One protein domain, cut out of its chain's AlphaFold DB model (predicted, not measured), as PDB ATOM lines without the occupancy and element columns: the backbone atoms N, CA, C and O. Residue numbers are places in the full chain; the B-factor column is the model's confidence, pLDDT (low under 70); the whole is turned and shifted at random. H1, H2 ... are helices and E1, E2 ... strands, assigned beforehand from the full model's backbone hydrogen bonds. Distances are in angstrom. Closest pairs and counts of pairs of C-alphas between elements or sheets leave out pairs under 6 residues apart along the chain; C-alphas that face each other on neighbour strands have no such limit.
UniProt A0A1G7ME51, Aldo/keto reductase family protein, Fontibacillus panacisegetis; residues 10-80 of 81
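AT A GLANCE: This is residues 10 to 80 of the 81 residues of the protein "Aldo/keto reductase family protein" of Fontibacillus panacisegetis (UniProt A0A1G7ME51). A small wall of three parallel strands, E1, E2 and E3, has two helices, H2 and H4, packed over one of its faces, while the other face is bare of named helices. Two short helices, H1 and H3, lie beyond the end of the sheet toward which the strands run. The printed part has 71 residues, with four named helices and three named strands in the order E1 H1 H2 E2 H3 H4 E3; the sheet order is E1, E2, E3, and the class is mixed, helices and strands. The whole is compact, with a radius of gyration of the C-alphas of 11.2 A and spans of 31 by 21 by 18 A.

IN THESE COORDINATES: The inner strand E2 is residues 45 to 50, 13.2 A long. The edge strands are E1, residues 10 to 12, which begins at C-alpha 10 (41.941, 17.117, 23.318), and E3, residues 76 to 80, 11.0 A long, which ends at C-alpha 80 (42.529, 20.191, 33.322). H2, residues 26 to 40, is the longest helix at 21.1 A and begins at C-alpha 26 (47.826, 33.601, 25.871). H4, residues 62 to 72, measures 15.5 A. H1 is residues 21 to 24 and H3 is residues 55 to 60.

HOW THE PARTS SIT: E1 and E2 are parallel at 36 degrees, with N 12 and O 49 within hydrogen-bond range at 3.0 A. E2 and E3 are parallel at 29 degrees, with N 77 and O 45 at 2.8 A. H2 and H4 are on the same face of this sheet, in two layers, helices on one face of a sheet. H2, at a height over the sheet of 8.9 A, lies over E2 and only just over E1, where 3 of its C-alphas fall; it runs slantwise to the strands, at 45 degrees to E2 on the local plane. The closest C-alphas of H2 and E1 are those of Tyr 32 and Phe 12, 6.4 A apart. H4, at a height of 9.3 A, lies over E3 and runs along the strands, at 13 degrees to E3 on the local plane. Its closest C-alphas to E3 are those of Gln 71 and Arg 77, 5.9 A apart. H2 touches H4 with residues 26 to 30 alone, at a steep tilt of 47 degrees, the same way; their closest C-alphas are those of Glu 26 and Val 66, 5.8 A apart. H1 and H3 are not on the sheet, and they are close but not clearly touching, the C-alphas of Tyr 24 and Val 57 being closest at 7.4 A. Two strand-helix-strand units, parallel neighbour strands joined through helices, are E1, H1 H2, E2 and E2, H3 H4, E3, each with a right-handed crossover. In H2, H3 and H4 every O i to N i+4 pair is within hydrogen-bond range; H1 is too short for such a pair.

THE WHOLE: The two C-alphas farthest apart are those of Gln 41 and Ala 56, at 32.8 A. The printed part has no cut and no long link. Its mean pLDDT is 94.3, and no printed residue is under 70.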
ATOM      1  N   THR A  10      40.674  16.883  24.025       97.62
ATOM      2  CA  THR A  10      41.941  17.117  23.318       97.62
ATOM      3  C   THR A  10      42.965  17.811  24.210       97.62
ATOM      4  O   THR A  10      42.638  18.337  25.275       97.62
ATOM      5  N   LYS A  11      44.231  17.773  23.793       96.94
ATOM      6  CA  LYS A  11      45.367  18.292  24.563       96.94
ATOM      7  C   LYS A  11      46.213  19.222  23.704       96.94
ATOM      8  O   LYS A  11      46.356  18.981  22.507       96.94
ATOM      9  N   PHE A  12      46.807  20.242  24.315       94.88
ATOM     10  CA  PHE A  12      47.647  21.224  23.616       94.88
ATOM     11  C   PHE A  12      49.107  21.202  24.083       94.88
ATOM     12  O   PHE A  12      49.499  20.310  24.833       94.88
ATOM     13  N   CYS A  13      49.906  22.167  23.606       89.62
ATOM     14  CA  CYS A  13      51.345  22.376  23.847       89.62
ATOM     15  C   CYS A  13      52.305  21.582  22.933       89.62
ATOM     16  O   CYS A  13      53.310  22.134  22.494       89.62
ATOM     17  N   ARG A  14      51.987  20.344  22.527       88.62
ATOM     18  CA  ARG A  14      52.904  19.508  21.709       88.62
ATOM     19  C   ARG A  14      53.124  19.955  20.259       88.62
ATOM     20  O   ARG A  14      53.995  19.404  19.596       88.62
ATOM     21  N   ALA A  15      52.352  20.923  19.778       84.69
ATOM     22  CA  ALA A  15      52.576  21.544  18.473       84.69
ATOM     23  C   ALA A  15      53.708  22.595  18.492       84.69
ATOM     24  O   ALA A  15      54.146  23.020  17.427       84.69
ATOM     25  N   GLY A  16      54.167  23.026  19.675       84.31
ATOM     26  CA  GLY A  16      55.300  23.937  19.857       84.31
ATOM     27  C   GLY A  16      56.472  23.286  20.597       84.31
ATOM     28  O   GLY A  16      56.470  22.083  20.863       84.31
ATOM     29  N   ASP A  17      57.469  24.097  20.957       87.94
ATOM     30  CA  ASP A  17      58.566  23.668  21.825       87.94
ATOM     31  C   ASP A  17      58.124  23.723  23.292       87.94
ATOM     32  O   ASP A  17      57.930  24.790  23.868       87.94
ATOM     33  N   VAL A  18      57.998  22.554  23.918       86.88
ATOM     34  CA  VAL A  18      57.547  22.416  25.311       86.88
ATOM     35  C   VAL A  18      58.460  23.119  26.323       86.88
ATOM     36  O   VAL A  18      58.007  23.413  27.433       86.88
ATOM     37  N   HIS A  19      59.720  23.386  25.962       86.12
ATOM     38  CA  HIS A  19      60.690  24.104  26.790       86.12
ATOM     39  C   HIS A  19      60.642  25.622  26.582       86.12
ATOM     40  O   HIS A  19      61.165  26.370  27.409       86.12
ATOM     41  N   ASN A  20      59.993  26.091  25.517       88.88
ATOM     42  CA  ASN A  20      59.827  27.507  25.243       88.88
ATOM     43  C   ASN A  20      58.611  28.060  25.997       88.88
ATOM     44  O   ASN A  20      57.473  27.658  25.760       88.88
ATOM     45  N   LEU A  21      58.831  29.036  26.880       86.50
ATOM     46  CA  LEU A  21      57.750  29.676  27.638       86.50
ATOM     47  C   LEU A  21      56.700  30.341  26.734       86.50
ATOM     48  O   LEU A  21      55.525  30.380  27.096       86.50
ATOM     49  N   ASN A  22      57.079  30.787  25.533       90.12
ATOM     50  CA  ASN A  22      56.143  31.394  24.585       90.12
ATOM     51  C   ASN A  22      55.057  30.417  24.116       90.12
ATOM     52  O   ASN A  22      53.959  30.865  23.791       90.12
ATOM     53  N   THR A  23      55.300  29.101  24.153       92.62
ATOM     54  CA  THR A  23      54.282  28.073  23.867       92.62
ATOM     55  C   THR A  23      53.097  28.133  24.837       92.62
ATOM     56  O   THR A  23      52.007  27.677  24.501       92.62
ATOM     57  N   TYR A  24      53.272  28.750  26.006       93.19
ATOM     58  CA  TYR A  24      52.235  28.919  27.027       93.19
ATOM     59  C   TYR A  24      51.730  30.363  27.128       93.19
ATOM     60  O   TYR A  24      51.008  30.697  28.063       93.19
ATOM     61  N   SER A  25      52.097  31.224  26.174       93.75
ATOM     62  CA  SER A  25      51.513  32.561  26.061       93.75
ATOM     63  C   SER A  25      50.020  32.476  25.743       93.75
ATOM     64  O   SER A  25      49.572  31.547  25.067       93.75
ATOM     65  N   GLU A  26      49.259  33.485  26.169       95.81
ATOM     66  CA  GLU A  26      47.826  33.601  25.871       95.81
ATOM     67  C   GLU A  26      47.536  33.431  24.378       95.81
ATOM     68  O   GLU A  26      46.719  32.592  23.996       95.81
ATOM     69  N   GLN A  27      48.290  34.135  23.530       96.31
ATOM     70  CA  GLN A  27      48.140  34.049  22.082       96.31
ATOM     71  C   GLN A  27      48.359  32.625  21.556       96.31
ATOM     72  O   GLN A  27      47.600  32.158  20.709       96.31
ATOM     73  N   SER A  28      49.379  31.920  22.054       96.19
ATOM     74  CA  SER A  28      49.675  30.556  21.600       96.19
ATOM     75  C   SER A  28      48.593  29.572  22.034       96.19
ATOM     76  O   SER A  28      48.150  28.757  21.229       96.19
ATOM     77  N   ILE A  29      48.114  29.676  23.277       96.69
ATOM     78  CA  ILE A  29      47.044  28.819  23.802       96.69
ATOM     79  C   ILE A  29      45.737  29.041  23.031       96.69
ATOM     80  O   ILE A  29      45.080  28.059  22.670       96.69
ATOM     81  N   HIS A  30      45.392  30.298  22.729       97.44
ATOM     82  CA  HIS A  30      44.259  30.626  21.864       97.44
ATOM     83  C   HIS A  30      44.411  29.989  20.483       97.44
ATOM     84  O   HIS A  30      43.516  29.266  20.052       97.44
ATOM     85  N   ASN A  31      45.561  30.173  19.829       97.69
ATOM     86  CA  ASN A  31      45.809  29.600  18.505       97.69
ATOM     87  C   ASN A  31      45.672  28.069  18.514       97.69
ATOM     88  O   ASN A  31      45.019  27.502  17.642       97.69
ATOM     89  N   TYR A  32      46.206  27.386  19.534       97.81
ATOM     90  CA  TYR A  32      46.051  25.935  19.664       97.81
ATOM     91  C   TYR A  32      44.597  25.496  19.861       97.81
ATOM     92  O   TYR A  32      44.208  24.434  19.358       97.81
ATOM     93  N   CYS A  33      43.804  26.283  20.591       98.19
ATOM     94  CA  CYS A  33      42.384  26.015  20.790       98.19
ATOM     95  C   CYS A  33      41.628  26.138  19.460       98.19
ATOM     96  O   CYS A  33      40.952  25.191  19.061       98.19
ATOM     97  N   GLU A  34      41.817  27.244  18.737       98.25
ATOM     98  CA  GLU A  34      41.205  27.483  17.421       98.25
ATOM     99  C   GLU A  34      41.587  26.407  16.401       98.25
ATOM    100  O   GLU A  34      40.729  25.832  15.730       98.25
ATOM    101  N   ASP A  35      42.871  26.057  16.327       98.25
ATOM    102  CA  ASP A  35      43.350  25.007  15.429       98.25
ATOM    103  C   ASP A  35      42.725  23.646  15.758       98.25
ATOM    104  O   ASP A  35      42.435  22.845  14.865       98.25
ATOM    105  N   SER A  36      42.517  23.364  17.046       98.19
ATOM    106  CA  SER A  36      41.870  22.131  17.490       98.19
ATOM    107  C   SER A  36      40.394  22.110  17.114       98.19
ATOM    108  O   SER A  36      39.950  21.120  16.534       98.19
ATOM    109  N   LEU A  37      39.662  23.196  17.369       98.38
ATOM    110  CA  LEU A  37      38.261  23.362  16.971       98.38
ATOM    111  C   LEU A  37      38.090  23.182  15.458       98.38
ATOM    112  O   LEU A  37      37.261  22.385  15.014       98.38
ATOM    113  N   LYS A  38      38.957  23.823  14.666       98.31
ATOM    114  CA  LYS A  38      38.967  23.715  13.203       98.31
ATOM    115  C   LYS A  38      39.230  22.288  12.719       98.31
ATOM    116  O   LYS A  38      38.492  21.795  11.869       98.31
ATOM    117  N   ARG A  39      40.257  21.606  13.244       97.81
ATOM    118  CA  ARG A  39      40.575  20.214  12.855       97.81
ATOM    119  C   ARG A  39      39.472  19.234  13.240       97.81
ATOM    120  O   ARG A  39      39.205  18.305  12.488       97.81
ATOM    121  N   LEU A  40      38.870  19.426  14.411       97.00
ATOM    122  CA  LEU A  40      37.804  18.567  14.927       97.00
ATOM    123  C   LEU A  40      36.435  18.899  14.320       97.00
ATOM    124  O   LEU A  40      35.496  18.138  14.535       97.00
ATOM    125  N   GLN A  41      36.329  20.012  13.583       97.25
ATOM    126  CA  GLN A  41      35.077  20.546  13.044       97.25
ATOM    127  C   GLN A  41      34.026  20.727  14.150       97.25
ATOM    128  O   GLN A  41      32.895  20.257  14.054       97.25
ATOM    129  N   ARG A  42      34.434  21.378  15.245       96.38
ATOM    130  CA  ARG A  42      33.591  21.649  16.416       96.38
ATOM    131  C   ARG A  42      33.619  23.128  16.760       96.38
ATOM    132  O   ARG A  42      34.636  23.786  16.586       96.38
ATOM    133  N   GLU A  43      32.523  23.609  17.332       97.06
ATOM    134  CA  GLU A  43      32.437  24.952  17.920       97.06
ATOM    135  C   GLU A  43      32.898  24.974  19.386       97.06
ATOM    136  O   GLU A  43      33.283  26.021  19.899       97.06
ATOM    137  N   ARG A  44      32.902  23.811  20.055       97.81
ATOM    138  CA  ARG A  44      33.338  23.655  21.447       97.81
ATOM    139  C   ARG A  44      34.059  22.328  21.688       97.81
ATOM    140  O   ARG A  44      33.665  21.298  21.143       97.81
ATOM    141  N   ILE A  45      35.076  22.354  22.549       98.56
ATOM    142  CA  ILE A  45      35.765  21.176  23.105       98.56
ATOM    143  C   ILE A  45      35.184  20.857  24.489       98.56
ATOM    144  O   ILE A  45      35.051  21.751  25.321       98.56
ATOM    145  N   ASP A  46      34.874  19.594  24.783       98.25
ATOM    146  CA  ASP A  46      34.304  19.228  26.087       98.25
ATOM    147  C   ASP A  46      35.357  19.204  27.197       98.25
ATOM    148  O   ASP A  46      35.113  19.702  28.295       98.25
ATOM    149  N   LEU A  47      36.547  18.680  26.904       98.12
ATOM    150  CA  LEU A  47      37.670  18.679  27.836       98.12
ATOM    151  C   LEU A  47      38.963  19.098  27.135       98.12
ATOM    152  O   LEU A  47      39.447  18.410  26.233       98.12
ATOM    153  N   TYR A  48      39.542  20.214  27.574       98.31
ATOM    154  CA  TYR A  48      40.801  20.733  27.045       98.31
ATOM    155  C   TYR A  48      41.917  20.642  28.086       98.31
ATOM    156  O   TYR A  48      41.827  21.231  29.162       98.31
ATOM    157  N   GLN A  49      42.970  19.882  27.792       97.19
ATOM    158  CA  GLN A  49      44.034  19.602  28.761       97.19
ATOM    159  C   GLN A  49      45.391  20.148  28.337       97.19
ATOM    160  O   GLN A  49      45.776  20.089  27.167       97.19
ATOM    161  N   ILE A  50      46.161  20.606  29.318       94.44
ATOM    162  CA  ILE A  50      47.568  20.941  29.117       94.44
ATOM    163  C   ILE A  50      48.436  19.682  29.225       94.44
ATOM    164  O   ILE A  50      48.465  19.018  30.254       94.44
ATOM    165  N   HIS A  51      49.167  19.332  28.166       92.19
ATOM    166  CA  HIS A  51      49.949  18.093  28.144       92.19
ATOM    167  C   HIS A  51      51.364  18.282  28.704       92.19
ATOM    168  O   HIS A  51      52.184  18.956  28.085       92.19
ATOM    169  N   CYS A  52      51.672  17.623  29.825       88.25
ATOM    170  CA  CYS A  52      52.999  17.590  30.469       88.25
ATOM    171  C   CYS A  52      53.737  18.952  30.524       88.25
ATOM    172  O   CYS A  52      54.885  19.027  30.078       88.25
ATOM    173  N   PRO A  53      53.120  20.022  31.056       86.31
ATOM    174  CA  PRO A  53      53.780  21.321  31.134       86.31
ATOM    175  C   PRO A  53      54.950  21.309  32.134       86.31
ATOM    176  O   PRO A  53      54.883  20.604  33.149       86.31
ATOM    177  N   PRO A  54      55.999  22.123  31.912       88.81
ATOM    178  CA  PRO A  54      57.022  22.399  32.907       88.81
ATOM    179  C   PRO A  54      56.405  22.895  34.215       88.81
ATOM    180  O   PRO A  54      55.432  23.651  34.216       88.81
ATOM    181  N   PHE A  55      57.016  22.532  35.340       89.00
ATOM    182  CA  PHE A  55      56.517  22.916  36.662       89.00
ATOM    183  C   PHE A  55      56.393  24.440  36.833       89.00
ATOM    184  O   PHE A  55      55.401  24.913  37.378       89.00
ATOM    185  N   ALA A  56      57.336  25.209  36.278       88.44
ATOM    186  CA  ALA A  56      57.312  26.672  36.317       88.44
ATOM    187  C   ALA A  56      56.056  27.278  35.658       88.44
ATOM    188  O   ALA A  56      55.524  28.269  36.152       88.44
ATOM    189  N   VAL A  57      55.546  26.661  34.586       89.31
ATOM    190  CA  VAL A  57      54.316  27.103  33.904       89.31
ATOM    191  C   VAL A  57      53.100  26.888  34.803       89.31
ATOM    192  O   VAL A  57      52.245  27.763  34.911       89.31
ATOM    193  N   LEU A  58      53.044  25.741  35.487       89.12
ATOM    194  CA  LEU A  58      51.966  25.442  36.432       89.12
ATOM    195  C   LEU A  58      51.994  26.378  37.645       89.12
ATOM    196  O   LEU A  58      50.937  26.819  38.084       89.12
ATOM    197  N   GLN A  59      53.181  26.688  38.175       89.00
ATOM    198  CA  GLN A  59      53.325  27.593  39.319       89.00
ATOM    199  C   GLN A  59      52.955  29.039  38.991       89.00
ATOM    200  O   GLN A  59      52.393  29.723  39.838       89.00
ATOM    201  N   ASN A  60      53.280  29.503  37.783       87.25
ATOM    202  CA  ASN A  60      52.979  30.865  37.356       87.25
ATOM    203  C   ASN A  60      51.461  31.110  37.226       87.25
ATOM    204  O   ASN A  60      50.991  32.213  37.480       87.25
ATOM    205  N   GLY A  61      50.685  30.083  36.874       89.06
ATOM    206  CA  GLY A  61      49.223  30.133  36.894       89.06
ATOM    207  C   GLY A  61      48.564  30.826  35.696       89.06
ATOM    208  O   GLY A  61      47.390  30.560  35.439       89.06
ATOM    209  N   GLN A  62      49.305  31.606  34.895       92.19
ATOM    210  CA  GLN A  62      48.785  32.297  33.700       92.19
ATOM    211  C   GLN A  62      48.046  31.371  32.729       92.19
ATOM    212  O   GLN A  62      47.038  31.755  32.142       92.19
ATOM    213  N   VAL A  63      48.493  30.121  32.583       94.19
ATOM    214  CA  VAL A  63      47.813  29.165  31.700       94.19
ATOM    215  C   VAL A  63      46.366  28.903  32.124       94.19
ATOM    216  O   VAL A  63      45.495  28.762  31.270       94.19
ATOM    217  N   PHE A  64      46.078  28.896  33.428       95.25
ATOM    218  CA  PHE A  64      44.720  28.707  33.936       95.25
ATOM    219  C   PHE A  64      43.854  29.949  33.722       95.25
ATOM    220  O   PHE A  64      42.663  29.814  33.462       95.25
ATOM    221  N   GLU A  65      44.433  31.150  33.767       96.44
ATOM    222  CA  GLU A  65      43.717  32.390  33.434       96.44
ATOM    223  C   GLU A  65      43.251  32.384  31.977       96.44
ATOM    224  O   GLU A  65      42.101  32.707  31.687       96.44
ATOM    225  N   VAL A  66      44.110  31.940  31.058       96.75
ATOM    226  CA  VAL A  66      43.752  31.822  29.638       96.75
ATOM    227  C   VAL A  66      42.693  30.738  29.423       96.75
ATOM    228  O   VAL A  66      41.737  30.946  28.681       96.75
ATOM    229  N   LEU A  67      42.806  29.596  30.108       97.62
ATOM    230  CA  LEU A  67      41.793  28.539  30.045       97.62
ATOM    231  C   LEU A  67      40.429  29.004  30.588       97.62
ATOM    232  O   LEU A  67      39.402  28.670  30.002       97.62
ATOM    233  N   ASN A  68      40.409  29.835  31.635       98.00
ATOM    234  CA  ASN A  68      39.188  30.484  32.119       98.00
ATOM    235  C   ASN A  68      38.558  31.394  31.056       98.00
ATOM    236  O   ASN A  68      37.346  31.343  30.856       98.00
ATOM    237  N   LYS A  69      39.362  32.198  30.344       98.31
ATOM    238  CA  LYS A  69      38.868  33.043  29.240       98.31
ATOM    239  C   LYS A  69      38.250  32.196  28.129       98.31
ATOM    240  O   LYS A  69      37.111  32.438  27.747       98.31
ATOM    241  N   LEU A  70      38.941  31.145  27.684       98.44
ATOM    242  CA  LEU A  70      38.423  30.219  26.667       98.44
ATOM    243  C   LEU A  70      37.123  29.528  27.103       98.44
ATOM    244  O   LEU A  70      36.247  29.272  26.274       98.44
ATOM    245  N   GLN A  71      36.989  29.221  28.397       98.56
ATOM    246  CA  GLN A  71      35.758  28.667  28.954       98.56
ATOM    247  C   GLN A  71      34.627  29.706  28.947       98.56
ATOM    248  O   GLN A  71      33.515  29.389  28.527       98.56
ATOM    249  N   ALA A  72      34.909  30.950  29.345       98.44
ATOM    250  CA  ALA A  72      33.949  32.054  29.312       98.44
ATOM    251  C   ALA A  72      33.507  32.415  27.879       98.44
ATOM    252  O   ALA A  72      32.348  32.755  27.661       98.44
ATOM    253  N   GLU A  73      34.400  32.276  26.896       98.19
ATOM    254  CA  GLU A  73      34.105  32.413  25.462       98.19
ATOM    255  C   GLU A  73      33.267  31.252  24.898       98.19
ATOM    256  O   GLU A  73      32.823  31.309  23.754       98.19
ATOM    257  N   GLY A  74      33.059  30.178  25.667       98.38
ATOM    258  CA  GLY A  74      32.288  29.006  25.249       98.38
ATOM    259  C   GLY A  74      33.041  28.030  24.341       98.38
ATOM    260  O   GLY A  74      32.460  27.032  23.918       98.38
ATOM    261  N   LYS A  75      34.332  28.267  24.080       98.44
ATOM    262  CA  LYS A  75      35.182  27.426  23.217       98.44
ATOM    263  C   LYS A  75      35.566  26.104  23.865       98.44
ATOM    264  O   LYS A  75      35.781  25.108  23.172       98.44
ATOM    265  N   ILE A  76      35.627  26.072  25.194       98.62
ATOM    266  CA  ILE A  76      35.861  24.853  25.973       98.62
ATOM    267  C   ILE A  76      34.820  24.724  27.091       98.62
ATOM    268  O   ILE A  76      34.392  25.722  27.662       98.62
ATOM    269  N   ARG A  77      34.398  23.498  27.414       98.19
ATOM    270  CA  ARG A  77      33.434  23.227  28.496       98.19
ATOM    271  C   ARG A  77      34.138  23.030  29.835       98.19
ATOM    272  O   ARG A  77      33.742  23.628  30.832       98.19
ATOM    273  N   HIS A  78      35.202  22.234  29.843       98.19
ATOM    274  CA  HIS A  78      36.041  21.963  31.006       98.19
ATOM    275  C   HIS A  78      37.520  21.974  30.612       98.19
ATOM    276  O   HIS A  78      37.869  21.729  29.454       98.19
ATOM    277  N   TYR A  79      38.397  22.214  31.584       97.44
ATOM    278  CA  TYR A  79      39.838  22.102  31.391       97.44
ATOM    279  C   TYR A  79      40.531  21.413  32.566       97.44
ATOM    280  O   TYR A  79      39.996  21.351  33.673       97.44
ATOM    281  N   GLY A  80      41.731  20.891  32.316       90.88
ATOM    282  CA  GLY A  80      42.529  20.191  33.322       90.88
ATOM    283  C   GLY A  80      43.997  20.018  32.937       90.88
ATOM    284  O   GLY A  80      44.453  20.511  31.902       90.88
TER     285      GLY A  80